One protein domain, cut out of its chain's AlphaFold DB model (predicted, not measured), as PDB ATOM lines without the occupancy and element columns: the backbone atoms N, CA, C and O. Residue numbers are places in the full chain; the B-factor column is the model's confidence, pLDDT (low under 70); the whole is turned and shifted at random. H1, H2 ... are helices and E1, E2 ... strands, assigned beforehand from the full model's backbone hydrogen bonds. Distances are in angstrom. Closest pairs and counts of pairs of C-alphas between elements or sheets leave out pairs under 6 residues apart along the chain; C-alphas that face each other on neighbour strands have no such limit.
ATOM      1  N   VAL A  16     -19.388  15.784 -35.805       87.31
ATOM      2  CA  VAL A  16     -19.735  17.138 -35.355       87.31
ATOM      3  C   VAL A  16     -18.616  18.115 -35.699       87.31
ATOM      4  O   VAL A  16     -18.860  19.178 -36.270       87.31
ATOM      5  N   ALA A  17     -17.375  17.757 -35.369       85.19
ATOM      6  CA  ALA A  17     -16.200  18.566 -35.664       85.19
ATOM      7  C   ALA A  17     -14.940  17.707 -35.716       85.19
ATOM      8  O   ALA A  17     -14.921  16.581 -35.225       85.19
ATOM      9  N   ASN A  18     -13.858  18.252 -36.263       86.12
ATOM     10  CA  ASN A  18     -12.547  17.631 -36.166       86.12
ATOM     11  C   ASN A  18     -11.424  18.678 -36.111       86.12
ATOM     12  O   ASN A  18     -11.623  19.853 -36.430       86.12
ATOM     13  N   CYS A  19     -10.252  18.253 -35.650       84.94
ATOM     14  CA  CYS A  19      -9.061  19.084 -35.557       84.94
ATOM     15  C   CYS A  19      -7.811  18.205 -35.527       84.94
ATOM     16  O   CYS A  19      -7.811  17.125 -34.942       84.94
ATOM     17  N   ALA A  20      -6.725  18.674 -36.123       84.31
ATOM     18  CA  ALA A  20      -5.429  18.045 -36.025       84.31
ATOM     19  C   ALA A  20      -4.839  18.287 -34.635       84.31
ATOM     20  O   ALA A  20      -4.821  19.414 -34.128       84.31
ATOM     21  N   VAL A  21      -4.329  17.221 -34.039       84.50
ATOM     22  CA  VAL A  21      -3.761  17.206 -32.697       84.50
ATOM     23  C   VAL A  21      -2.440  16.449 -32.675       84.50
ATOM     24  O   VAL A  21      -2.143  15.641 -33.558       84.50
ATOM     25  N   GLU A  22      -1.649  16.726 -31.648       82.81
ATOM     26  CA  GLU A  22      -0.356  16.097 -31.382       82.81
ATOM     27  C   GLU A  22      -0.184  15.863 -29.876       82.81
ATOM     28  O   GLU A  22      -0.844  16.513 -29.060       82.81
ATOM     29  N   PHE A  23       0.712  14.959 -29.481       80.81
ATOM     30  CA  PHE A  23       1.104  14.876 -28.077       80.81
ATOM     31  C   PHE A  23       2.015  16.054 -27.696       80.81
ATOM     32  O   PHE A  23       2.976  16.349 -28.418       80.81
ATOM     33  N   PRO A  24       1.755  16.728 -26.560       77.69
ATOM     34  CA  PRO A  24       2.580  17.832 -26.097       77.69
ATOM     35  C   PRO A  24       4.020  17.374 -25.835       77.69
ATOM     36  O   PRO A  24       4.266  16.275 -25.349       77.69
ATOM     37  N   SER A  25       4.981  18.248 -26.121       71.94
ATOM     38  CA  SER A  25       6.370  18.132 -25.661       71.94
ATOM     39  C   SER A  25       6.683  19.223 -24.657       71.94
ATOM     40  O   SER A  25       6.227  20.358 -24.835       71.94
ATOM     41  N   GLY A  26       7.508  18.914 -23.655       64.75
ATOM     42  CA  GLY A  26       7.937  19.918 -22.692       64.75
ATOM     43  C   GLY A  26       8.635  21.089 -23.389       64.75
ATOM     44  O   GLY A  26       9.419  20.911 -24.323       64.75
ATOM     45  N   GLN A  27       8.302  22.306 -22.957       62.44
ATOM     46  CA  GLN A  27       8.810  23.564 -23.530       62.44
ATOM     47  C   GLN A  27       9.801  24.276 -22.597       62.44
ATOM     48  O   GLN A  27      10.369  25.309 -22.950       62.44
ATOM     49  N   TYR A  28      10.035  23.737 -21.398       58.72
ATOM     50  CA  TYR A  28      11.036  24.255 -20.467       58.72
ATOM     51  C   TYR A  28      12.391  23.634 -20.738       58.72
ATOM     52  O   TYR A  28      12.470  22.447 -21.009       58.72
ATOM     53  N   LYS A  29      13.474  24.397 -20.551       68.19
ATOM     54  CA  LYS A  29      14.856  23.933 -20.780       68.19
ATOM     55  C   LYS A  29      15.172  22.566 -20.146       68.19
ATOM     56  O   LYS A  29      15.950  21.813 -20.714       68.19
ATOM     57  N   ARG A  30      14.581  22.255 -18.984       68.44
ATOM     58  CA  ARG A  30      14.772  20.985 -18.260       68.44
ATOM     59  C   ARG A  30      14.082  19.790 -18.925       68.44
ATOM     60  O   ARG A  30      14.627  18.696 -18.897       68.44
ATOM     61  N   VAL A  31      12.907  20.011 -19.501       63.81
ATOM     62  CA  VAL A  31      12.051  18.989 -20.121       63.81
ATOM     63  C   VAL A  31      11.871  19.269 -21.615       63.81
ATOM     64  O   VAL A  31      10.881  18.865 -22.212       63.81
ATOM     65  N   TRP A  32      12.796  20.010 -22.232       67.06
ATOM     66  CA  TRP A  32      12.646  20.462 -23.611       67.06
ATOM     67  C   TRP A  32      12.663  19.252 -24.535       67.06
ATOM     68  O   TRP A  32      13.648  18.515 -24.566       67.06
ATOM     69  N   GLY A  33      11.566  19.033 -25.260       63.91
ATOM     70  CA  GLY A  33      11.396  17.831 -26.078       63.91
ATOM     71  C   GLY A  33      11.197  16.545 -25.267       63.91
ATOM     72  O   GLY A  33      11.030  15.484 -25.862       63.91
ATOM     73  N   PHE A  34      11.189  16.628 -23.933       69.25
ATOM     74  CA  PHE A  34      10.935  15.500 -23.051       69.25
ATOM     75  C   PHE A  34       9.436  15.260 -22.915       69.25
ATOM     76  O   PHE A  34       8.618  16.189 -22.979       69.25
ATOM     77  N   ARG A  35       9.100  13.986 -22.753       74.81
ATOM     78  CA  ARG A  35       7.746  13.474 -22.595       74.81
ATOM     79  C   ARG A  35       7.842  12.267 -21.683       74.81
ATOM     80  O   ARG A  35       8.619  11.357 -21.971       74.81
ATOM     81  N   SER A  36       7.089  12.276 -20.595       77.81
ATOM     82  CA  SER A  36       7.021  11.138 -19.686       77.81
ATOM     83  C   SER A  36       5.618  10.551 -19.658       77.81
ATOM     84  O   SER A  36       4.610  11.246 -19.824       77.81
ATOM     85  N   PHE A  37       5.568   9.240 -19.465       85.00
ATOM     86  CA  PHE A  37       4.345   8.482 -19.266       85.00
ATOM     87  C   PHE A  37       4.396   7.988 -17.836       85.00
ATOM     88  O   PHE A  37       5.370   7.344 -17.446       85.00
ATOM     89  N   ARG A  38       3.397   8.345 -17.033       88.44
ATOM     90  CA  ARG A  38       3.400   8.070 -15.597       88.44
ATOM     91  C   ARG A  38       2.298   7.096 -15.214       88.44
ATOM     92  O   ARG A  38       1.241   7.092 -15.833       88.44
ATOM     93  N   ASP A  39       2.519   6.299 -14.180       89.81
ATOM     94  CA  ASP A  39       1.421   5.630 -13.476       89.81
ATOM     95  C   ASP A  39       0.789   6.564 -12.429       89.81
ATOM     96  O   ASP A  39       1.203   7.721 -12.269       89.81
ATOM     97  N   SER A  40      -0.225   6.093 -11.700       86.56
ATOM     98  CA  SER A  40      -0.887   6.899 -10.669       86.56
ATOM     99  C   SER A  40       0.052   7.327  -9.534       86.56
ATOM    100  O   SER A  40      -0.240   8.303  -8.842       86.56
ATOM    101  N   GLN A  41       1.164   6.610  -9.342       86.00
ATOM    102  CA  GLN A  41       2.183   6.861  -8.322       86.00
ATOM    103  C   GLN A  41       3.303   7.789  -8.829       86.00
ATOM    104  O   GLN A  41       4.224   8.108  -8.078       86.00
ATOM    105  N   GLY A  42       3.247   8.233 -10.089       84.62
ATOM    106  CA  GLY A  42       4.274   9.081 -10.697       84.62
ATOM    107  C   GLY A  42       5.518   8.316 -11.163       84.62
ATOM    108  O   GLY A  42       6.535   8.927 -11.506       84.62
ATOM    109  N   ARG A  43       5.475   6.984 -11.209       86.56
ATOM    110  CA  ARG A  43       6.558   6.161 -11.757       86.56
ATOM    111  C   ARG A  43       6.552   6.254 -13.276       86.56
ATOM    112  O   ARG A  43       5.493   6.272 -13.890       86.56
ATOM    113  N   ASP A  44       7.736   6.320 -13.878       85.75
ATOM    114  CA  ASP A  44       7.870   6.297 -15.336       85.75
ATOM    115  C   ASP A  44       7.514   4.901 -15.864       85.75
ATOM    116  O   ASP A  44       8.158   3.918 -15.495       85.75
ATOM    117  N   ILE A  45       6.493   4.830 -16.714       85.75
ATOM    118  CA  ILE A  45       6.013   3.603 -17.362       85.75
ATOM    119  C   ILE A  45       6.394   3.534 -18.840       85.75
ATOM    120  O   ILE A  45       5.990   2.610 -19.537       85.75
ATOM    121  N   SER A  46       7.197   4.475 -19.344       81.12
ATOM    122  CA  SER A  46       7.561   4.532 -20.765       81.12
ATOM    123  C   SER A  46       8.209   3.232 -21.259       81.12
ATOM    124  O   SER A  46       7.940   2.784 -22.367       81.12
ATOM    125  N   ALA A  47       9.022   2.577 -20.420       79.94
ATOM    126  CA  ALA A  47       9.658   1.295 -20.742       79.94
ATOM    127  C   ALA A  47       8.681   0.102 -20.781       79.94
ATOM    128  O   ALA A  47       9.016  -0.951 -21.319       79.94
ATOM    129  N   GLU A  48       7.490   0.256 -20.203       82.69
ATOM    130  CA  GLU A  48       6.436  -0.763 -20.174       82.69
ATOM    131  C   GLU A  48       5.508  -0.649 -21.386       82.69
ATOM    132  O   GLU A  48       4.767  -1.584 -21.683       82.69
ATOM    133  N   LEU A  49       5.566   0.475 -22.111       80.12
ATOM    134  CA  LEU A  49       4.761   0.714 -23.300       80.12
ATOM    135  C   LEU A  49       5.319  -0.074 -24.496       80.12
ATOM    136  O   LEU A  49       6.450   0.167 -24.934       80.12
ATOM    137  N   PRO A  50       4.532  -0.991 -25.091       77.06
ATOM    138  CA  PRO A  50       4.980  -1.776 -26.233       77.06
ATOM    139  C   PRO A  50       5.495  -0.911 -27.391       77.06
ATOM    140  O   PRO A  50       4.811  -0.012 -27.894       77.06
ATOM    141  N   GLY A  51       6.717  -1.208 -27.839       71.38
ATOM    142  CA  GLY A  51       7.362  -0.530 -28.967       71.38
ATOM    143  C   GLY A  51       7.816   0.905 -28.684       71.38
ATOM    144  O   GLY A  51       8.214   1.596 -29.625       71.38
ATOM    145  N   ASP A 103       4.582  20.527 -14.701       67.69
ATOM    146  CA  ASP A 103       4.897  20.928 -16.075       67.69
ATOM    147  C   ASP A 103       6.373  21.340 -16.249       67.69
ATOM    148  O   ASP A 103       6.942  21.243 -17.338       67.69
ATOM    149  N   ARG A 104       7.031  21.811 -15.185       65.19
ATOM    150  CA  ARG A 104       8.440  22.230 -15.248       65.19
ATOM    151  C   ARG A 104       9.405  21.054 -15.117       65.19
ATOM    152  O   ARG A 104      10.473  21.071 -15.735       65.19
ATOM    153  N   ASP A 105       9.071  20.100 -14.254       69.50
ATOM    154  CA  ASP A 105      10.035  19.123 -13.749       69.50
ATOM    155  C   ASP A 105       9.927  17.741 -14.411       69.50
ATOM    156  O   ASP A 105      10.928  17.022 -14.429       69.50
ATOM    157  N   ASP A 106       8.775  17.396 -14.993       70.31
ATOM    158  CA  ASP A 106       8.513  16.065 -15.557       70.31
ATOM    159  C   ASP A 106       7.727  16.103 -16.882       70.31
ATOM    160  O   ASP A 106       8.084  15.423 -17.841       70.31
ATOM    161  N   TYR A 107       6.714  16.974 -16.963       76.88
ATOM    162  CA  TYR A 107       5.851  17.170 -18.133       76.88
ATOM    163  C   TYR A 107       5.222  15.864 -18.646       76.88
ATOM    164  O   TYR A 107       5.370  15.475 -19.808       76.88
ATOM    165  N   ALA A 108       4.494  15.195 -17.749       83.06
ATOM    166  CA  ALA A 108       3.769  13.978 -18.071       83.06
ATOM    167  C   ALA A 108       2.712  14.237 -19.156       83.06
ATOM    168  O   ALA A 108       1.910  15.174 -19.076       83.06
ATOM    169  N   VAL A 109       2.727  13.399 -20.190       84.25
ATOM    170  CA  VAL A 109       1.793  13.452 -21.324       84.25
ATOM    171  C   VAL A 109       0.563  12.586 -21.058       84.25
ATOM    172  O   VAL A 109      -0.534  12.882 -21.531       84.25
ATOM    173  N   LEU A 110       0.744  11.543 -20.259       87.88
ATOM    174  CA  LEU A 110      -0.277  10.590 -19.870       87.88
ATOM    175  C   LEU A 110      -0.012  10.134 -18.439       87.88
ATOM    176  O   LEU A 110       1.145   9.937 -18.050       87.88
ATOM    177  N   ARG A 111      -1.094   9.926 -17.684       90.31
ATOM    178  CA  ARG A 111      -1.065   9.221 -16.403       90.31
ATOM    179  C   ARG A 111      -2.057   8.072 -16.413       90.31
ATOM    180  O   ARG A 111      -3.250   8.308 -16.599       90.31
ATOM    181  N   ALA A 112      -1.570   6.852 -16.231       90.62
ATOM    182  CA  ALA A 112      -2.377   5.662 -16.437       90.62
ATOM    183  C   ALA A 112      -1.782   4.436 -15.729       90.62
ATOM    184  O   ALA A 112      -0.617   4.104 -15.936       90.62
ATOM    185  N   ASP A 113      -2.594   3.740 -14.936       89.88
ATOM    186  CA  ASP A 113      -2.238   2.427 -14.388       89.88
ATOM    187  C   ASP A 113      -2.554   1.308 -15.395       89.88
ATOM    188  O   ASP A 113      -3.386   1.508 -16.293       89.88
ATOM    189  N   PRO A 114      -1.952   0.111 -15.255       87.19
ATOM    190  CA  PRO A 114      -2.305  -1.051 -16.064       87.19
ATOM    191  C   PRO A 114      -3.823  -1.276 -16.142       87.19
ATOM    192  O   PRO A 114      -4.506  -1.368 -15.127       87.19
ATOM    193  N   GLY A 115      -4.351  -1.376 -17.366       86.00
ATOM    194  CA  GLY A 115      -5.778  -1.612 -17.623       86.00
ATOM    195  C   GLY A 115      -6.666  -0.363 -17.673       86.00
ATOM    196  O   GLY A 115      -7.844  -0.493 -18.002       86.00
ATOM    197  N   THR A 116      -6.128   0.830 -17.409       91.88
ATOM    198  CA  THR A 116      -6.893   2.087 -17.492       91.88
ATOM    199  C   THR A 116      -7.101   2.577 -18.930       91.88
ATOM    200  O   THR A 116      -6.408   2.183 -19.873       91.88
ATOM    201  N   LEU A 117      -8.085   3.454 -19.113       92.38
ATOM    202  CA  LEU A 117      -8.531   3.993 -20.394       92.38
ATOM    203  C   LEU A 117      -7.449   4.814 -21.092       92.38
ATOM    204  O   LEU A 117      -7.297   4.695 -22.310       92.38
ATOM    205  N   ALA A 118      -6.662   5.595 -20.348       89.00
ATOM    206  CA  ALA A 118      -5.564   6.357 -20.928       89.00
ATOM    207  C   ALA A 118      -4.490   5.449 -21.550       89.00
ATOM    208  O   ALA A 118      -3.981   5.787 -22.615       89.00
ATOM    209  N   LEU A 119      -4.218   4.259 -20.989       87.00
ATOM    210  CA  LEU A 119      -3.321   3.265 -21.606       87.00
ATOM    211  C   LEU A 119      -3.865   2.669 -22.907       87.00
ATOM    212  O   LEU A 119      -3.172   1.900 -23.558       87.00
ATOM    213  N   ARG A 120      -5.096   2.980 -23.313       87.75
ATOM    214  CA  ARG A 120      -5.590   2.611 -24.645       87.75
ATOM    215  C   ARG A 120      -5.267   3.675 -25.684       87.75
ATOM    216  O   ARG A 120      -5.414   3.395 -26.871       87.75
ATOM    217  N   ALA A 121      -4.889   4.883 -25.261       85.81
ATOM    218  CA  ALA A 121      -4.502   5.943 -26.175       85.81
ATOM    219  C   ALA A 121      -3.247   5.518 -26.954       85.81
ATOM    220  O   ALA A 121      -2.308   4.987 -26.362       85.81
ATOM    221  N   PRO A 122      -3.202   5.741 -28.271       75.38
ATOM    222  CA  PRO A 122      -2.087   5.318 -29.096       75.38
ATOM    223  C   PRO A 122      -0.888   6.218 -28.807       75.38
ATOM    224  O   PRO A 122      -0.749   7.285 -29.379       75.38
ATOM    225  N   TRP A 123       0.039   5.806 -27.950       73.06
ATOM    226  CA  TRP A 123       1.312   6.521 -27.750       73.06
ATOM    227  C   TRP A 123       2.179   6.561 -29.027       73.06
ATOM    228  O   TRP A 123       3.159   7.294 -29.109       73.06
ATOM    229  N   GLN A 124       1.829   5.782 -30.057       61.59
ATOM    230  CA  GLN A 124       2.376   5.842 -31.415       61.59
ATOM    231  C   GLN A 124       2.183   7.206 -32.091       61.59
ATOM    232  O   GLN A 124       2.912   7.493 -33.034       61.59
ATOM    233  N   LEU A 125       1.250   8.042 -31.618       61.44
ATOM    234  CA  LEU A 125       1.039   9.396 -32.150       61.44
ATOM    235  C   LEU A 125       2.124  10.394 -31.740       61.44
ATOM    236  O   LEU A 125       2.026  11.574 -32.068       61.44
ATOM    237  N   ASP A 126       3.114   9.958 -30.962       67.06
ATOM    238  CA  ASP A 126       4.203  10.820 -30.542       67.06
ATOM    239  C   ASP A 126       5.056  11.236 -31.757       67.06
ATOM    240  O   ASP A 126       5.675  10.373 -32.392       67.06
ATOM    241  N   PRO A 127       5.163  12.544 -32.066       55.44
ATOM    242  CA  PRO A 127       5.964  13.025 -33.193       55.44
ATOM    243  C   PRO A 127       7.450  12.644 -33.092       55.44
ATOM    244  O   PRO A 127       8.141  12.577 -34.101       55.44
ATOM    245  N   GLY A 128       7.956  12.376 -31.882       60.09
ATOM    246  CA  GLY A 128       9.315  11.887 -31.643       60.09
ATOM    247  C   GLY A 128       9.542  10.423 -32.036       60.09
ATOM    248  O   GLY A 128      10.691   9.996 -32.096       60.09
ATOM    249  N   ARG A 129       8.481   9.651 -32.317       59.81
ATOM    250  CA  ARG A 129       8.579   8.291 -32.876       59.81
ATOM    251  C   ARG A 129       8.493   8.261 -34.399       59.81
ATOM    252  O   ARG A 129       9.019   7.327 -35.001       59.81
ATOM    253  N   ASN A 130       7.795   9.219 -35.006       52.94
ATOM    254  CA  ASN A 130       7.482   9.200 -36.428       52.94
ATOM    255  C   ASN A 130       7.594  10.604 -37.039       52.94
ATOM    256  O   ASN A 130       6.653  11.395 -37.000       52.94
ATOM    257  N   GLU A 131       8.744  10.885 -37.657       52.66
ATOM    258  CA  GLU A 131       8.975  12.127 -38.406       52.66
ATOM    259  C   GLU A 131       8.057  12.256 -39.642       52.66
ATOM    260  O   GLU A 131       7.888  13.358 -40.161       52.66
ATOM    261  N   ALA A 132       7.442  11.160 -40.112       49.47
ATOM    262  CA  ALA A 132       6.642  11.135 -41.338       49.47
ATOM    263  C   ALA A 132       5.164  11.527 -41.142       49.47
ATOM    264  O   ALA A 132       4.543  12.018 -42.083       49.47
ATOM    265  N   THR A 133       4.595  11.363 -39.942       54.66
ATOM    266  CA  THR A 133       3.220  11.800 -39.622       54.66
ATOM    267  C   THR A 133       3.158  12.412 -38.219       54.66
ATOM    268  O   THR A 133       2.723  11.766 -37.270       54.66
ATOM    269  N   PRO A 134       3.562  13.687 -38.059       61.53
ATOM    270  CA  PRO A 134       3.656  14.327 -36.744       61.53
ATOM    271  C   PRO A 134       2.294  14.671 -36.117       61.53
ATOM    272  O   PRO A 134       2.248  15.234 -35.028       61.53
ATOM    273  N   ARG A 135       1.179  14.424 -36.812       75.56
ATOM    274  CA  ARG A 135      -0.161  14.867 -36.407       75.56
ATOM    275  C   ARG A 135      -1.189  13.785 -36.691       75.56
ATOM    276  O   ARG A 135      -1.042  13.027 -37.646       75.56
ATOM    277  N   VAL A 136      -2.263  13.790 -35.913       81.50
ATOM    278  CA  VAL A 136      -3.473  13.002 -36.173       81.50
ATOM    279  C   VAL A 136      -4.713  13.850 -36.136       81.50
ATOM    280  O   VAL A 136      -4.672  14.964 -35.629       81.50
ATOM    281  N   ILE A 137      -5.819  13.330 -36.655       84.75
ATOM    282  CA  ILE A 137      -7.090  14.041 -36.625       84.75
ATOM    283  C   ILE A 137      -7.927  13.521 -35.466       84.75
ATOM    284  O   ILE A 137      -8.286  12.348 -35.432       84.75
ATOM    285  N   LEU A 138      -8.228  14.409 -34.523       89.31
ATOM    286  CA  LEU A 138      -9.254  14.219 -33.513       89.31
ATOM    287  C   LEU A 138     -10.605  14.573 -34.112       89.31
ATOM    288  O   LEU A 138     -10.836  15.721 -34.482       89.31
ATOM    289  N   HIS A 139     -11.504  13.603 -34.150       88.19
ATOM    290  CA  HIS A 139     -12.897  13.775 -34.531       88.19
ATOM    291  C   HIS A 139     -13.771  13.747 -33.287       88.19
ATOM    292  O   HIS A 139     -13.608  12.896 -32.414       88.19
ATOM    293  N   VAL A 140     -14.712  14.677 -33.239       90.31
ATOM    294  CA  VAL A 140     -15.788  14.752 -32.260       90.31
ATOM    295  C   VAL A 140     -17.050  14.299 -32.966       90.31
ATOM    296  O   VAL A 140     -17.480  14.936 -33.930       90.31
ATOM    297  N   THR A 141     -17.634  13.204 -32.501       90.69
ATOM    298  CA  THR A 141     -18.946  12.747 -32.959       90.69
ATOM    299  C   THR A 141     -20.008  13.084 -31.921       90.69
ATOM    300  O   THR A 141     -19.705  13.569 -30.832       90.69
ATOM    301  N   ASN A 142     -21.274  12.821 -32.225       87.62
ATOM    302  CA  ASN A 142     -22.348  12.903 -31.234       87.62
ATOM    303  C   ASN A 142     -22.225  11.853 -30.102       87.62
ATOM    304  O   ASN A 142     -22.926  11.976 -29.101       87.62
ATOM    305  N   GLN A 143     -21.345  10.848 -30.223       91.38
ATOM    306  CA  GLN A 143     -21.237   9.725 -29.274       91.38
ATOM    307  C   GLN A 143     -19.845   9.541 -28.647       91.38
ATOM    308  O   GLN A 143     -19.725   9.035 -27.523       91.38
ATOM    309  N   ARG A 144     -18.769   9.888 -29.359       94.62
ATOM    310  CA  ARG A 144     -17.394   9.566 -28.961       94.62
ATOM    311  C   ARG A 144     -16.367  10.500 -29.589       94.62
ATOM    312  O   ARG A 144     -16.646  11.237 -30.530       94.62
ATOM    313  N   LEU A 145     -15.154  10.424 -29.058       94.00
ATOM    314  CA  LEU A 145     -13.971  10.982 -29.694       94.00
ATOM    315  C   LEU A 145     -13.235   9.885 -30.460       94.00
ATOM    316  O   LEU A 145     -13.119   8.762 -29.961       94.00
ATOM    317  N   LEU A 146     -12.719  10.220 -31.641       92.31
ATOM    318  CA  LEU A 146     -11.928   9.328 -32.491       92.31
ATOM    319  C   LEU A 146     -10.598   9.993 -32.839       92.31
ATOM    320  O   LEU A 146     -10.581  11.177 -33.154       92.31
ATOM    321  N   LEU A 147      -9.501   9.241 -32.847       89.31
ATOM    322  CA  LEU A 147      -8.245   9.676 -33.459       89.31
ATOM    323  C   LEU A 147      -7.999   8.837 -34.706       89.31
ATOM    324  O   LEU A 147      -8.000   7.609 -34.620       89.31
ATOM    325  N   THR A 148      -7.763   9.491 -35.839       85.19
ATOM    326  CA  THR A 148      -7.428   8.818 -37.098       85.19
ATOM    327  C   THR A 148      -6.092   9.287 -37.647       85.19
ATOM    328  O   THR A 148      -5.705  10.451 -37.499       85.19
ATOM    329  N   ASP A 149      -5.413   8.387 -38.348       80.50
ATOM    330  CA  ASP A 149      -4.249   8.726 -39.156       80.50
ATOM    331  C   ASP A 149      -4.680   9.670 -40.299       80.50
ATOM    332  O   ASP A 149      -5.667   9.386 -40.977       80.50
ATOM    333  N   PRO A 150      -4.005  10.807 -40.531       76.44
ATOM    334  CA  PRO A 150      -4.430  11.766 -41.549       76.44
ATOM    335  C   PRO A 150      -4.123  11.307 -42.981       76.44
ATOM    336  O   PRO A 150      -4.769  11.774 -43.914       76.44
ATOM    337  N   ALA A 151      -3.131  10.432 -43.173       75.81
ATOM    338  CA  ALA A 151      -2.686   9.983 -44.490       75.81
ATOM    339  C   ALA A 151      -3.527   8.808 -45.001       75.81
ATOM    340  O   ALA A 151      -3.904   8.762 -46.170       75.81
ATOM    341  N   THR A 152      -3.824   7.861 -44.116       77.00
ATOM    342  CA  THR A 152      -4.586   6.646 -44.436       77.00
ATOM    343  C   THR A 152      -6.052   6.752 -44.038       77.00
ATOM    344  O   THR A 152      -6.888   6.037 -44.587       77.00
ATOM    345  N   GLY A 153      -6.373   7.636 -43.089       78.69
ATOM    346  CA  GLY A 153      -7.695   7.743 -42.486       78.69
ATOM    347  C   GLY A 153      -8.032   6.619 -41.505       78.69
ATOM    348  O   GLY A 153      -9.147   6.590 -41.003       78.69
ATOM    349  N   ALA A 154      -7.091   5.714 -41.220       83.25
ATOM    350  CA  ALA A 154      -7.318   4.581 -40.335       83.25
ATOM    351  C   ALA A 154      -7.624   5.029 -38.899       83.25
ATOM    352  O   ALA A 154      -6.939   5.903 -38.358       83.25
ATOM    353  N   LEU A 155      -8.605   4.389 -38.260       87.44
ATOM    354  CA  LEU A 155      -8.887   4.566 -36.839       87.44
ATOM    355  C   LEU A 155      -7.722   4.076 -35.975       87.44
ATOM    356  O   LEU A 155      -7.373   2.896 -35.971       87.44
ATOM    357  N   LEU A 156      -7.160   4.990 -35.190       86.06
ATOM    358  CA  LEU A 156      -6.070   4.718 -34.254       86.06
ATOM    359  C   LEU A 156      -6.581   4.587 -32.821       86.06
ATOM    360  O   LEU A 156      -6.000   3.869 -32.012       86.06
ATOM    361  N   TRP A 157      -7.667   5.293 -32.495       91.00
ATOM    362  CA  TRP A 157      -8.245   5.292 -31.158       91.00
ATOM    363  C   TRP A 157      -9.687   5.758 -31.145       91.00
ATOM    364  O   TRP A 157     -10.074   6.613 -31.936       91.00
ATOM    365  N   ALA A 158     -10.450   5.263 -30.178       93.25
ATOM    366  CA  ALA A 158     -11.789   5.744 -29.898       93.25
ATOM    367  C   ALA A 158     -12.080   5.684 -28.397       93.25
ATOM    368  O   ALA A 158     -11.769   4.684 -27.743       93.25
ATOM    369  N   ILE A 159     -12.758   6.707 -27.880       94.88
ATOM    370  CA  ILE A 159     -13.253   6.742 -26.500       94.88
ATOM    371  C   ILE A 159     -14.687   7.256 -26.461       94.88
ATOM    372  O   ILE A 159     -15.013   8.253 -27.102       94.88
ATOM    373  N   ARG A 160     -15.567   6.576 -25.722       95.06
ATOM    374  CA  ARG A 160     -16.959   7.023 -25.601       95.06
ATOM    375  C   ARG A 160     -17.025   8.280 -24.753       95.06
ATOM    376  O   ARG A 160     -16.273   8.412 -23.793       95.06
ATOM    377  N   ARG A 161     -17.993   9.143 -25.053       93.38
ATOM    378  CA  ARG A 161     -18.307  10.323 -24.241       93.38
ATOM    379  C   ARG A 161     -18.405   9.992 -22.750       93.38
ATOM    380  O   ARG A 161     -17.756  10.629 -21.939       93.38
ATOM    381  N   GLN A 162     -19.182   8.960 -22.416       93.75
ATOM    382  CA  GLN A 162     -19.440   8.536 -21.035       93.75
ATOM    383  C   GLN A 162     -18.197   8.046 -20.279       93.75
ATOM    384  O   GLN A 162     -18.239   7.926 -19.062       93.75
ATOM    385  N   ASP A 163     -17.112   7.733 -20.992       96.06
ATOM    386  CA  ASP A 163     -15.856   7.299 -20.386       96.06
ATOM    387  C   ASP A 163     -14.930   8.510 -20.089       96.06
ATOM    388  O   ASP A 163     -13.879   8.346 -19.470       96.06
ATOM    389  N   ILE A 164     -15.315   9.731 -20.495       95.94
ATOM    390  CA  ILE A 164     -14.599  10.988 -20.232       95.94
ATOM    391  C   ILE A 164     -15.268  11.705 -19.055       95.94
ATOM    392  O   ILE A 164     -16.433  12.085 -19.131       95.94
ATOM    393  N   ALA A 165     -14.518  11.918 -17.977       94.88
ATOM    394  CA  ALA A 165     -15.001  12.608 -16.785       94.88
ATOM    395  C   ALA A 165     -14.937  14.134 -16.931       94.88
ATOM    396  O   ALA A 165     -15.855  14.839 -16.519       94.88
ATOM    397  N   SER A 166     -13.849  14.655 -17.498       93.88
ATOM    398  CA  SER A 166     -13.675  16.094 -17.694       93.88
ATOM    399  C   SER A 166     -12.632  16.413 -18.759       93.88
ATOM    400  O   SER A 166     -11.829  15.564 -19.161       93.88
ATOM    401  N   MET A 167     -12.631  17.673 -19.189       94.44
ATOM    402  CA  MET A 167     -11.566  18.255 -19.992       94.44
ATOM    403  C   MET A 167     -11.131  19.581 -19.374       94.44
ATOM    404  O   MET A 167     -11.968  20.445 -19.127       94.44
ATOM    405  N   ASP A 168      -9.824  19.745 -19.181       92.12
ATOM    406  CA  ASP A 168      -9.216  21.026 -18.826       92.12
ATOM    407  C   ASP A 168      -8.524  21.623 -20.055       92.12
ATOM    408  O   ASP A 168      -7.771  20.939 -20.756       92.12
ATOM    409  N   GLU A 169      -8.730  22.916 -20.295       87.69
ATOM    410  CA  GLU A 169      -8.090  23.664 -21.378       87.69
ATOM    411  C   GLU A 169      -7.081  24.676 -20.825       87.69
ATOM    412  O   GLU A 169      -7.369  25.449 -19.909       87.69
ATOM    413  N   ARG A 170      -5.885  24.708 -21.422       84.06
ATOM    414  CA  ARG A 170      -4.864  25.739 -21.193       84.06
ATOM    415  C   ARG A 170      -4.272  26.186 -22.530       84.06
ATOM    416  O   ARG A 170      -3.276  25.639 -23.010       84.06
ATOM    417  N   GLY A 171      -4.888  27.191 -23.148       83.38
ATOM    418  CA  GLY A 171      -4.485  27.676 -24.468       83.38
ATOM    419  C   GLY A 171      -4.732  26.613 -25.540       83.38
ATOM    420  O   GLY A 171      -5.868  26.306 -25.854       83.38
ATOM    421  N   THR A 172      -3.675  26.042 -26.122       81.75
ATOM    422  CA  THR A 172      -3.809  24.946 -27.103       81.75
ATOM    423  C   THR A 172      -3.687  23.558 -26.485       81.75
ATOM    424  O   THR A 172      -3.820  22.574 -27.205       81.75
ATOM    425  N   LEU A 173      -3.370  23.466 -25.193       85.88
ATOM    426  CA  LEU A 173      -3.239  22.206 -24.473       85.88
ATOM    427  C   LEU A 173      -4.605  21.796 -23.923       85.88
ATOM    428  O   LEU A 173      -5.216  22.547 -23.166       85.88
ATOM    429  N   LEU A 174      -5.038  20.593 -24.270       89.94
ATOM    430  CA  LEU A 174      -6.216  19.947 -23.713       89.94
ATOM    431  C   LEU A 174      -5.767  18.775 -22.853       89.94
ATOM    432  O   LEU A 174      -4.924  17.982 -23.275       89.94
ATOM    433  N   ARG A 175      -6.346  18.641 -21.668       93.19
ATOM    434  CA  ARG A 175      -6.198  17.461 -20.820       93.19
ATOM    435  C   ARG A 175      -7.553  16.787 -20.689       93.19
ATOM    436  O   ARG A 175      -8.460  17.382 -20.123       93.19
ATOM    437  N   PHE A 176      -7.663  15.546 -21.145       94.19
ATOM    438  CA  PHE A 176      -8.842  14.713 -20.920       94.19
ATOM    439  C   PHE A 176      -8.602  13.832 -19.703       94.19
ATOM    440  O   PHE A 176      -7.625  13.083 -19.675       94.19
ATOM    441  N   THR A 177      -9.487  13.923 -18.714       95.69
ATOM    442  CA  THR A 177      -9.516  13.015 -17.564       95.69
ATOM    443  C   THR A 177     -10.654  12.023 -17.766       95.69
ATOM    444  O   THR A 177     -11.773  12.416 -18.097       95.69
ATOM    445  N   PHE A 178     -10.375  10.738 -17.591       96.44
ATOM    446  CA  PHE A 178     -11.338   9.656 -17.770       96.44
ATOM    447  C   PHE A 178     -11.997   9.263 -16.447       96.44
ATOM    448  O   PHE A 178     -11.537   9.629 -15.365       96.44
ATOM    449  N   VAL A 179     -13.090   8.503 -16.532       96.25
ATOM    450  CA  VAL A 179     -13.874   8.062 -15.360       96.25
ATOM    451  C   VAL A 179     -13.100   7.172 -14.386       96.25
ATOM    452  O   VAL A 179     -13.450   7.104 -13.212       96.25
ATOM    453  N   ASP A 180     -12.033   6.518 -14.846       94.81
ATOM    454  CA  ASP A 180     -11.130   5.718 -14.012       94.81
ATOM    455  C   ASP A 180      -9.992   6.543 -13.377       94.81
ATOM    456  O   ASP A 180      -9.090   5.986 -12.755       94.81
ATOM    457  N   GLY A 181     -10.018   7.870 -13.539       93.50
ATOM    458  CA  GLY A 181      -9.023   8.800 -13.000       93.50
ATOM    459  C   GLY A 181      -7.741   8.915 -13.828       93.50
ATOM    460  O   GLY A 181      -6.921   9.798 -13.554       93.50
ATOM    461  N   SER A 182      -7.565   8.077 -14.853       94.81
ATOM    462  CA  SER A 182      -6.458   8.209 -15.798       94.81
ATOM    463  C   SER A 182      -6.652   9.432 -16.702       94.81
ATOM    464  O   SER A 182      -7.765   9.943 -16.855       94.81
ATOM    465  N   TRP A 183      -5.576   9.957 -17.287       94.38
ATOM    466  CA  TRP A 183      -5.671  11.134 -18.154       94.38
ATOM    467  C   TRP A 183      -4.633  11.152 -19.271       94.38
ATOM    468  O   TRP A 183      -3.553  10.570 -19.155       94.38
ATOM    469  N   ILE A 184      -4.957  11.879 -20.343       92.00
ATOM    470  CA  ILE A 184      -4.038  12.212 -21.440       92.00
ATOM    471  C   ILE A 184      -4.038  13.711 -21.708       92.00
ATOM    472  O   ILE A 184      -5.035  14.400 -21.480       92.00
ATOM    473  N   ARG A 185      -2.927  14.212 -22.241       90.69
ATOM    474  CA  ARG A 185      -2.819  15.568 -22.770       90.69
ATOM    475  C   ARG A 185      -2.615  15.531 -24.272       90.69
ATOM    476  O   ARG A 185      -1.831  14.732 -24.766       90.69
ATOM    477  N   ILE A 186      -3.264  16.437 -24.985       87.94
ATOM    478  CA  ILE A 186      -3.063  16.654 -26.416       87.94
ATOM    479  C   ILE A 186      -2.948  18.149 -26.694       87.94
ATOM    480  O   ILE A 186      -3.470  18.976 -25.948       87.94
ATOM    481  N   VAL A 187      -2.265  18.511 -27.770       84.69
ATOM    482  CA  VAL A 187      -2.136  19.892 -28.230       84.69
ATOM    483  C   VAL A 187      -2.862  20.036 -29.549       84.69
ATOM    484  O   VAL A 187      -2.657  19.250 -30.469       84.69
ATOM    485  N   LEU A 188      -3.695  21.067 -29.647       84.25
ATOM    486  CA  LEU A 188      -4.299  21.475 -30.906       84.25
ATOM    487  C   LEU A 188      -3.212  22.043 -31.821       84.25
ATOM    488  O   LEU A 188      -2.495  22.977 -31.442       84.25
ATOM    489  N   ALA A 189      -3.103  21.508 -33.036       76.31
ATOM    490  CA  ALA A 189      -2.053  21.913 -33.956       76.31
ATOM    491  C   ALA A 189      -2.153  23.408 -34.314       76.31
ATOM    492  O   ALA A 189      -3.232  23.994 -34.483       76.31
ATOM    493  N   LYS A 190      -0.977  24.040 -34.415       66.31
ATOM    494  CA  LYS A 190      -0.824  25.495 -34.574       66.31
ATOM    495  C   LYS A 190      -1.110  26.018 -35.990       66.31
ATOM    496  O   LYS A 190      -1.318  27.225 -36.130       66.31
ATOM    497  N   ASP A 191      -1.197  25.152 -36.996       55.53
ATOM    498  CA  ASP A 191      -1.339  25.566 -38.397       55.53
ATOM    499  C   ASP A 191      -2.763  25.854 -38.861       55.53
ATOM    500  O   ASP A 191      -3.745  25.364 -38.307       55.53
ATOM    501  N   LYS A 192      -2.845  26.624 -39.952       45.62
ATOM    502  CA  LYS A 192      -4.067  26.887 -40.729       45.62
ATOM    503  C   LYS A 192      -4.615  25.630 -41.420       45.62
ATOM    504  O   LYS A 192      -5.805  25.585 -41.710       45.62
ATOM    505  N   ASP A 193      -3.766  24.621 -41.605       44.78
ATOM    506  CA  ASP A 193      -4.105  23.312 -42.182       44.78
ATOM    507  C   ASP A 193      -4.552  22.293 -41.117       44.78
ATOM    508  O   ASP A 193      -4.905  21.163 -41.437       44.78
ATOM    509  N   ALA A 194      -4.536  22.681 -39.832       47.97
ATOM    510  CA  ALA A 194      -4.905  21.808 -38.722       47.97
ATOM    511  C   ALA A 194      -6.409  21.526 -38.639       47.97
ATOM    512  O   ALA A 194      -6.806  20.533 -38.050       47.97
ATOM    513  N   LEU A 195      -7.273  22.368 -39.200       50.75
ATOM    514  CA  LEU A 195      -8.708  22.091 -39.219       50.75
ATOM    515  C   LEU A 195      -9.073  21.433 -40.542       50.75
ATOM    516  O   LEU A 195      -9.422  22.112 -41.504       50.75
ATOM    517  N   ILE A 196      -9.014  20.103 -40.578       52.22
ATOM    518  CA  ILE A 196      -9.509  19.303 -41.708       52.22
ATOM    519  C   ILE A 196     -11.019  19.088 -41.551       52.22
ATOM    520  O   ILE A 196     -11.531  17.975 -41.645       52.22
ATOM    521  N   ALA A 197     -11.758  20.160 -41.269       42.81
ATOM    522  CA  ALA A 197     -13.204  20.088 -41.286       42.81
ATOM    523  C   ALA A 197     -13.639  20.245 -42.737       42.81
ATOM    524  O   ALA A 197     -13.323  21.252 -43.376       42.81
ATOM    525  N   ASP A 198     -14.363  19.249 -43.229       39.97
ATOM    526  CA  ASP A 198     -15.114  19.259 -44.477       39.97
ATOM    527  C   ASP A 198     -15.989  20.524 -44.567       39.97
ATOM    528  O   ASP A 198     -17.098  20.608 -44.037       39.97
ATOM    529  N   SER A 199     -15.415  21.601 -45.103       41.66
ATOM    530  CA  SER A 199     -15.994  22.929 -44.981       41.66
ATOM    531  C   SER A 199     -15.574  23.836 -46.129       41.66
ATOM    532  O   SER A 199     -14.714  24.713 -46.040       41.66
ATOM    533  N   GLU A 200     -16.364  23.783 -47.190       42.12
ATOM    534  CA  GLU A 200     -16.632  25.005 -47.953       42.12
ATOM    535  C   GLU A 200     -17.171  26.145 -47.049       42.12
ATOM    536  O   GLU A 200     -17.176  27.303 -47.446       42.12
ATOM    537  N   LYS A 201     -17.553  25.845 -45.795       41.62
ATOM    538  CA  LYS A 201     -18.070  26.784 -44.789       41.62
ATOM    539  C   LYS A 201     -17.029  27.567 -43.966       41.62
ATOM    540  O   LYS A 201     -17.446  28.488 -43.270       41.62
ATOM    541  N   TYR A 202     -15.724  27.256 -44.004       41.91
ATOM    542  CA  TYR A 202     -14.720  27.947 -43.149       41.91
ATOM    543  C   TYR A 202     -13.589  28.647 -43.904       41.91
ATOM    544  O   TYR A 202     -12.649  29.171 -43.299       41.91
ATOM    545  N   TYR A 203     -13.712  28.729 -45.224       43.12
ATOM    546  CA  TYR A 203     -12.881  29.590 -46.046       43.12
ATOM    547  C   TYR A 203     -13.763  30.656 -46.673       43.12
ATOM    548  O   TYR A 203     -14.811  30.350 -47.230       43.12
ATOM    549  N   THR A 204     -13.314  31.905 -46.628       39.38
ATOM    550  CA  THR A 204     -13.867  32.938 -47.501       39.38
ATOM    551  C   THR A 204     -12.869  33.196 -48.617       39.38
ATOM    552  O   THR A 204     -11.659  33.299 -48.391       39.38
ATOM    553  N   THR A 205     -13.370  33.323 -49.837       44.41
ATOM    554  CA  THR A 205     -12.585  33.869 -50.940       44.41
ATOM    555  C   THR A 205     -12.529  35.377 -50.742       44.41
ATOM    556  O   THR A 205     -13.570  36.032 -50.689       44.41
ATOM    557  N   LYS A 206     -11.331  35.940 -50.574       46.78
ATOM    558  CA  LYS A 206     -11.125  37.392 -50.620       46.78
ATOM    559  C   LYS A 206     -10.335  37.732 -51.869       46.78
ATOM    560  O   LYS A 206      -9.418  37.010 -52.245       46.78
ATOM    561  N   MET A 207     -10.660  38.862 -52.481       53.75
ATOM    562  CA  MET A 207      -9.851  39.404 -53.565       53.75
ATOM    563  C   MET A 207      -8.609  40.054 -52.958       53.75
ATOM    564  O   MET A 207      -8.709  41.077 -52.282       53.75
ATOM    565  N   VAL A 208      -7.440  39.459 -53.180       58.34
ATOM    566  CA  VAL A 208      -6.148  40.039 -52.800       58.34
ATOM    567  C   VAL A 208      -5.456  40.436 -54.094       58.34
ATOM    568  O   VAL A 208      -5.170  39.589 -54.929       58.34
ATOM    569  N   LYS A 209      -5.245  41.742 -54.298       81.12
ATOM    570  CA  LYS A 209      -4.674  42.300 -55.543       81.12
ATOM    571  C   LYS A 209      -5.410  41.874 -56.829       81.12
ATOM    572  O   LYS A 209      -4.793  41.729 -57.874       81.12
ATOM    573  N   GLY A 210      -6.728  41.701 -56.759       71.94
ATOM    574  CA  GLY A 210      -7.532  41.297 -57.916       71.94
ATOM    575  C   GLY A 210      -7.554  39.790 -58.180       71.94
ATOM    576  O   GLY A 210      -8.245  39.367 -59.098       71.94
ATOM    577  N   GLU A 211      -6.891  38.980 -57.350       50.44
ATOM    578  CA  GLU A 211      -6.930  37.522 -57.452       50.44
ATOM    579  C   GLU A 211      -7.775  36.913 -56.318       50.44
ATOM    580  O   GLU A 211      -7.600  37.286 -55.147       50.44
ATOM    581  N   PRO A 212      -8.699  35.982 -56.627       48.31
ATOM    582  CA  PRO A 212      -9.466  35.267 -55.618       48.31
ATOM    583  C   PRO A 212      -8.522  34.387 -54.798       48.31
ATOM    584  O   PRO A 212      -8.076  33.329 -55.231       48.31
ATOM    585  N   THR A 213      -8.214  34.840 -53.588       53.28
ATOM    586  CA  THR A 213      -7.338  34.144 -52.652       53.28
ATOM    587  C   THR A 213      -8.184  33.533 -51.546       53.28
ATOM    588  O   THR A 213      -8.988  34.212 -50.901       53.28
ATOM    589  N   ARG A 214      -8.008  32.234 -51.312       46.69
ATOM    590  CA  ARG A 214      -8.683  31.512 -50.231       46.69
ATOM    591  C   ARG A 214      -8.046  31.918 -48.900       46.69
ATOM    592  O   ARG A 214      -6.865  31.658 -48.680       46.69
ATOM    593  N   VAL A 215      -8.801  32.577 -48.021       41.56
ATOM    594  CA  VAL A 215      -8.287  33.059 -46.729       41.56
ATOM    595  C   VAL A 215      -8.923  32.266 -45.591       41.56
ATOM    596  O   VAL A 215     -10.146  32.171 -45.493       41.56
ATOM    597  N   SER A 216      -8.072  31.685 -44.742       44.88
ATOM    598  CA  SER A 216      -8.461  30.964 -43.524       44.88
ATOM    599  C   SER A 216      -8.838  31.954 -42.415       44.88
ATOM    600  O   SER A 216      -8.135  32.947 -42.200       44.88
ATOM    601  N   LEU A 217      -9.941  31.683 -41.711       44.41
ATOM    602  CA  LEU A 217     -10.329  32.385 -40.486       44.41
ATOM    603  C   LEU A 217      -9.368  31.958 -39.367       44.41
ATOM    604  O   LEU A 217      -9.461  30.862 -38.829       44.41
ATOM    605  N   THR A 218      -8.368  32.771 -39.051       50.41
ATOM    606  CA  THR A 218      -7.396  32.462 -37.993       50.41
ATOM    607  C   THR A 218      -7.945  32.864 -36.620       50.41
ATOM    608  O   THR A 218      -8.390  33.995 -36.491       50.41
ATOM    609  N   SER A 219      -7.829  31.962 -35.630       49.88
ATOM    610  CA  SER A 219      -8.289  31.984 -34.214       49.88
ATOM    611  C   SER A 219      -9.708  31.468 -33.925       49.88
ATOM    612  O   SER A 219      -9.851  30.579 -33.083       49.88
ATOM    613  N   GLU A 220     -10.731  31.912 -34.654       59.12
ATOM    614  CA  GLU A 220     -12.126  31.469 -34.457       59.12
ATOM    615  C   GLU A 220     -12.355  29.948 -34.526       59.12
ATOM    616  O   GLU A 220     -13.098  29.425 -33.693       59.12
ATOM    617  N   PRO A 221     -11.726  29.184 -35.442       65.69
ATOM    618  CA  PRO A 221     -12.069  27.775 -35.588       65.69
ATOM    619  C   PRO A 221     -11.580  26.917 -34.419       65.69
ATOM    620  O   PRO A 221     -12.205  25.911 -34.100       65.69
ATOM    621  N   ARG A 222     -10.491  27.318 -33.747       70.38
ATOM    622  CA  ARG A 222     -10.025  26.623 -32.537       70.38
ATOM    623  C   ARG A 222     -10.982  26.835 -31.380       70.38
ATOM    624  O   ARG A 222     -11.390  25.860 -30.766       70.38
ATOM    625  N   LEU A 223     -11.363  28.088 -31.128       73.12
ATOM    626  CA  LEU A 223     -12.343  28.418 -30.093       73.12
ATOM    627  C   LEU A 223     -13.672  27.708 -30.362       73.12
ATOM    628  O   LEU A 223     -14.280  27.172 -29.442       73.12
ATOM    629  N   LYS A 224     -14.083  27.615 -31.632       78.25
ATOM    630  CA  LYS A 224     -15.263  26.848 -32.036       78.25
ATOM    631  C   LYS A 224     -15.105  25.345 -31.787       78.25
ATOM    632  O   LYS A 224     -16.039  24.719 -31.296       78.25
ATOM    633  N   PHE A 225     -13.948  24.763 -32.104       84.31
ATOM    634  CA  PHE A 225     -13.675  23.345 -31.854       84.31
ATOM    635  C   PHE A 225     -13.688  23.018 -30.359       84.31
ATOM    636  O   PHE A 225     -14.338  22.069 -29.937       84.31
ATOM    637  N   VAL A 226     -13.035  23.844 -29.546       86.62
ATOM    638  CA  VAL A 226     -13.051  23.731 -28.084       86.62
ATOM    639  C   VAL A 226     -14.466  23.914 -27.531       86.62
ATOM    640  O   VAL A 226     -14.897  23.132 -26.691       86.62
ATOM    641  N   GLY A 227     -15.224  24.895 -28.030       85.88
ATOM    642  CA  GLY A 227     -16.637  25.062 -27.689       85.88
ATOM    643  C   GLY A 227     -17.451  23.804 -28.003       85.88
ATOM    644  O   GLY A 227     -18.190  23.323 -27.151       85.88
ATOM    645  N   THR A 228     -17.214  23.203 -29.172       87.62
ATOM    646  CA  THR A 228     -17.838  21.934 -29.577       87.62
ATOM    647  C   THR A 228     -17.458  20.790 -28.635       87.62
ATOM    648  O   THR A 228     -18.315  19.992 -28.275       87.62
ATOM    649  N   LEU A 229     -16.195  20.705 -28.201       89.25
ATOM    650  CA  LEU A 229     -15.760  19.723 -27.205       89.25
ATOM    651  C   LEU A 229     -16.461  19.930 -25.860       89.25
ATOM    652  O   LEU A 229     -16.924  18.964 -25.265       89.25
ATOM    653  N   ASN A 230     -16.585  21.174 -25.399       91.31
ATOM    654  CA  ASN A 230     -17.291  21.483 -24.157       91.31
ATOM    655  C   ASN A 230     -18.777  21.107 -24.241       91.31
ATOM    656  O   ASN A 230     -19.294  20.478 -23.323       91.31
ATOM    657  N   GLU A 231     -19.456  21.398 -25.352       90.31
ATOM    658  CA  GLU A 231     -20.837  20.951 -25.599       90.31
ATOM    659  C   GLU A 231     -20.936  19.414 -25.658       90.31
ATOM    660  O   GLU A 231     -21.808  18.796 -25.030       90.31
ATOM    661  N   PHE A 232     -19.982  18.778 -26.342       90.94
ATOM    662  CA  PHE A 232     -19.819  17.326 -26.394       90.94
ATOM    663  C   PHE A 232     -19.507  16.698 -25.031       90.94
ATOM    664  O   PHE A 232     -19.704  15.500 -24.881       90.94
ATOM    665  N   LEU A 233     -19.072  17.446 -24.021       91.81
ATOM    666  CA  LEU A 233     -18.925  16.930 -22.656       91.81
ATOM    667  C   LEU A 233     -20.121  17.304 -21.769       91.81
ATOM    668  O   LEU A 233     -20.531  16.496 -20.941       91.81
ATOM    669  N   ALA A 234     -20.769  18.445 -22.018       89.50
ATOM    670  CA  ALA A 234     -21.883  18.963 -21.217       89.50
ATOM    671  C   ALA A 234     -23.255  18.320 -21.490       89.50
ATOM    672  O   ALA A 234     -24.044  18.159 -20.566       89.50
ATOM    673  N   ALA A 235     -23.572  17.968 -22.738       85.44
ATOM    674  CA  ALA A 235     -24.752  17.148 -23.035       85.44
ATOM    675  C   ALA A 235     -24.860  15.886 -22.134       85.44
ATOM    676  O   ALA A 235     -23.894  15.183 -21.820       85.44
TER     677      ALA A 235
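What this domain is: This is residues 16 to 51 and 103 to 235 of the 241 residues of an uncharacterized protein of Streptomyces rubidus (UniProt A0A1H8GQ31). A strongly twisted sheet folds into two walls, one of E1, E4, E5 and E6 and one of E7, E8 and E9, joined where the end of E1 pairs with the end of E9; H1 packs on the open side between E1 and E7. The hairpin of E10 and E11 is an arm far from the body at one end of the longest axis, while the short strands E2 and E3 extend the sheet beside E9 toward the other end. The printed part has 169 residues, with eleven named strands followed by one named helix; under half of the residues are in these elements, and the class is mostly strand. The nine-strand sheet is branched and mixed, with only E2 and E3 parallel. The whole is compact, with a radius of gyration of the C-alphas of 17.1 A, yet elongated, spanning 60 by 39 by 30 A.

Where its parts are: E1, residues 16 to 22, begins at C-alpha 16 (-19.735, 17.138, -35.355) and is 19.8 A long. E2 is residues 36 to 38 and E3 108 to 111. E4 is residues 136 to 141, E5 144 to 148 and E6 155 to 160. E7, residues 164 to 170, is 17.7 A long; E8 is 173 to 178 and E9 183 to 188. E10 is residues 203 to 208 and E11 211 to 216. H1, residues 220 to 234, is 20.7 A long and ends at C-alpha 234 (-21.883, 18.963, -21.217).

How they stand to each other: E4, E5 and E6 form a meander, each strand the antiparallel neighbour of the one before, as do E7, E8 and E9. E1 is antiparallel to E4, with N 19 and O 138 2.8 A apart, and to E9, with N 187 and O 22 2.8 A apart. Within hydrogen-bond range are N 139 and O 146 of E4 and E5, 2.8 A apart, and N 147 and O 157 of E5 and E6, 2.8 A apart. In the other meander N 168 and O 175 of E7 and E8 are 2.9 A apart, and N 174 and O 186 of E8 and E9 2.8 A. E6 and E7 meet only through their link. E1 and E3 lie on one side of E9, E8 on the other; N 185 and O 109 are 2.8 A apart. E2 is parallel to E3, with N 38 and O 110 2.9 A apart. H1 is on the sheet: its closest C-alphas to E1 are Phe 225 and Ala 17, 6.6 A, and to E7 Leu 233 and Ser 166, 7.3 A. Every O i to N i+4 pair of H1 is within hydrogen-bond range. In the hairpin of E10 and E11, N 206 and O 213 are 2.9 A apart; E10 and H1 are apart.

The domain as a whole: The two C-alphas farthest apart, of Gln 41 and Gly 210, are 61.2 A apart. Residues 52 to 102 are not printed, and C-alphas 51 and 103 are 25.2 A apart across this cut. The links E1 to E2, E3 to E4 and E9 to E10 are long. Mean pLDDT of the printed part is 76.2; 53 residues are under 70, among them 190 to 208 and 211 to 221.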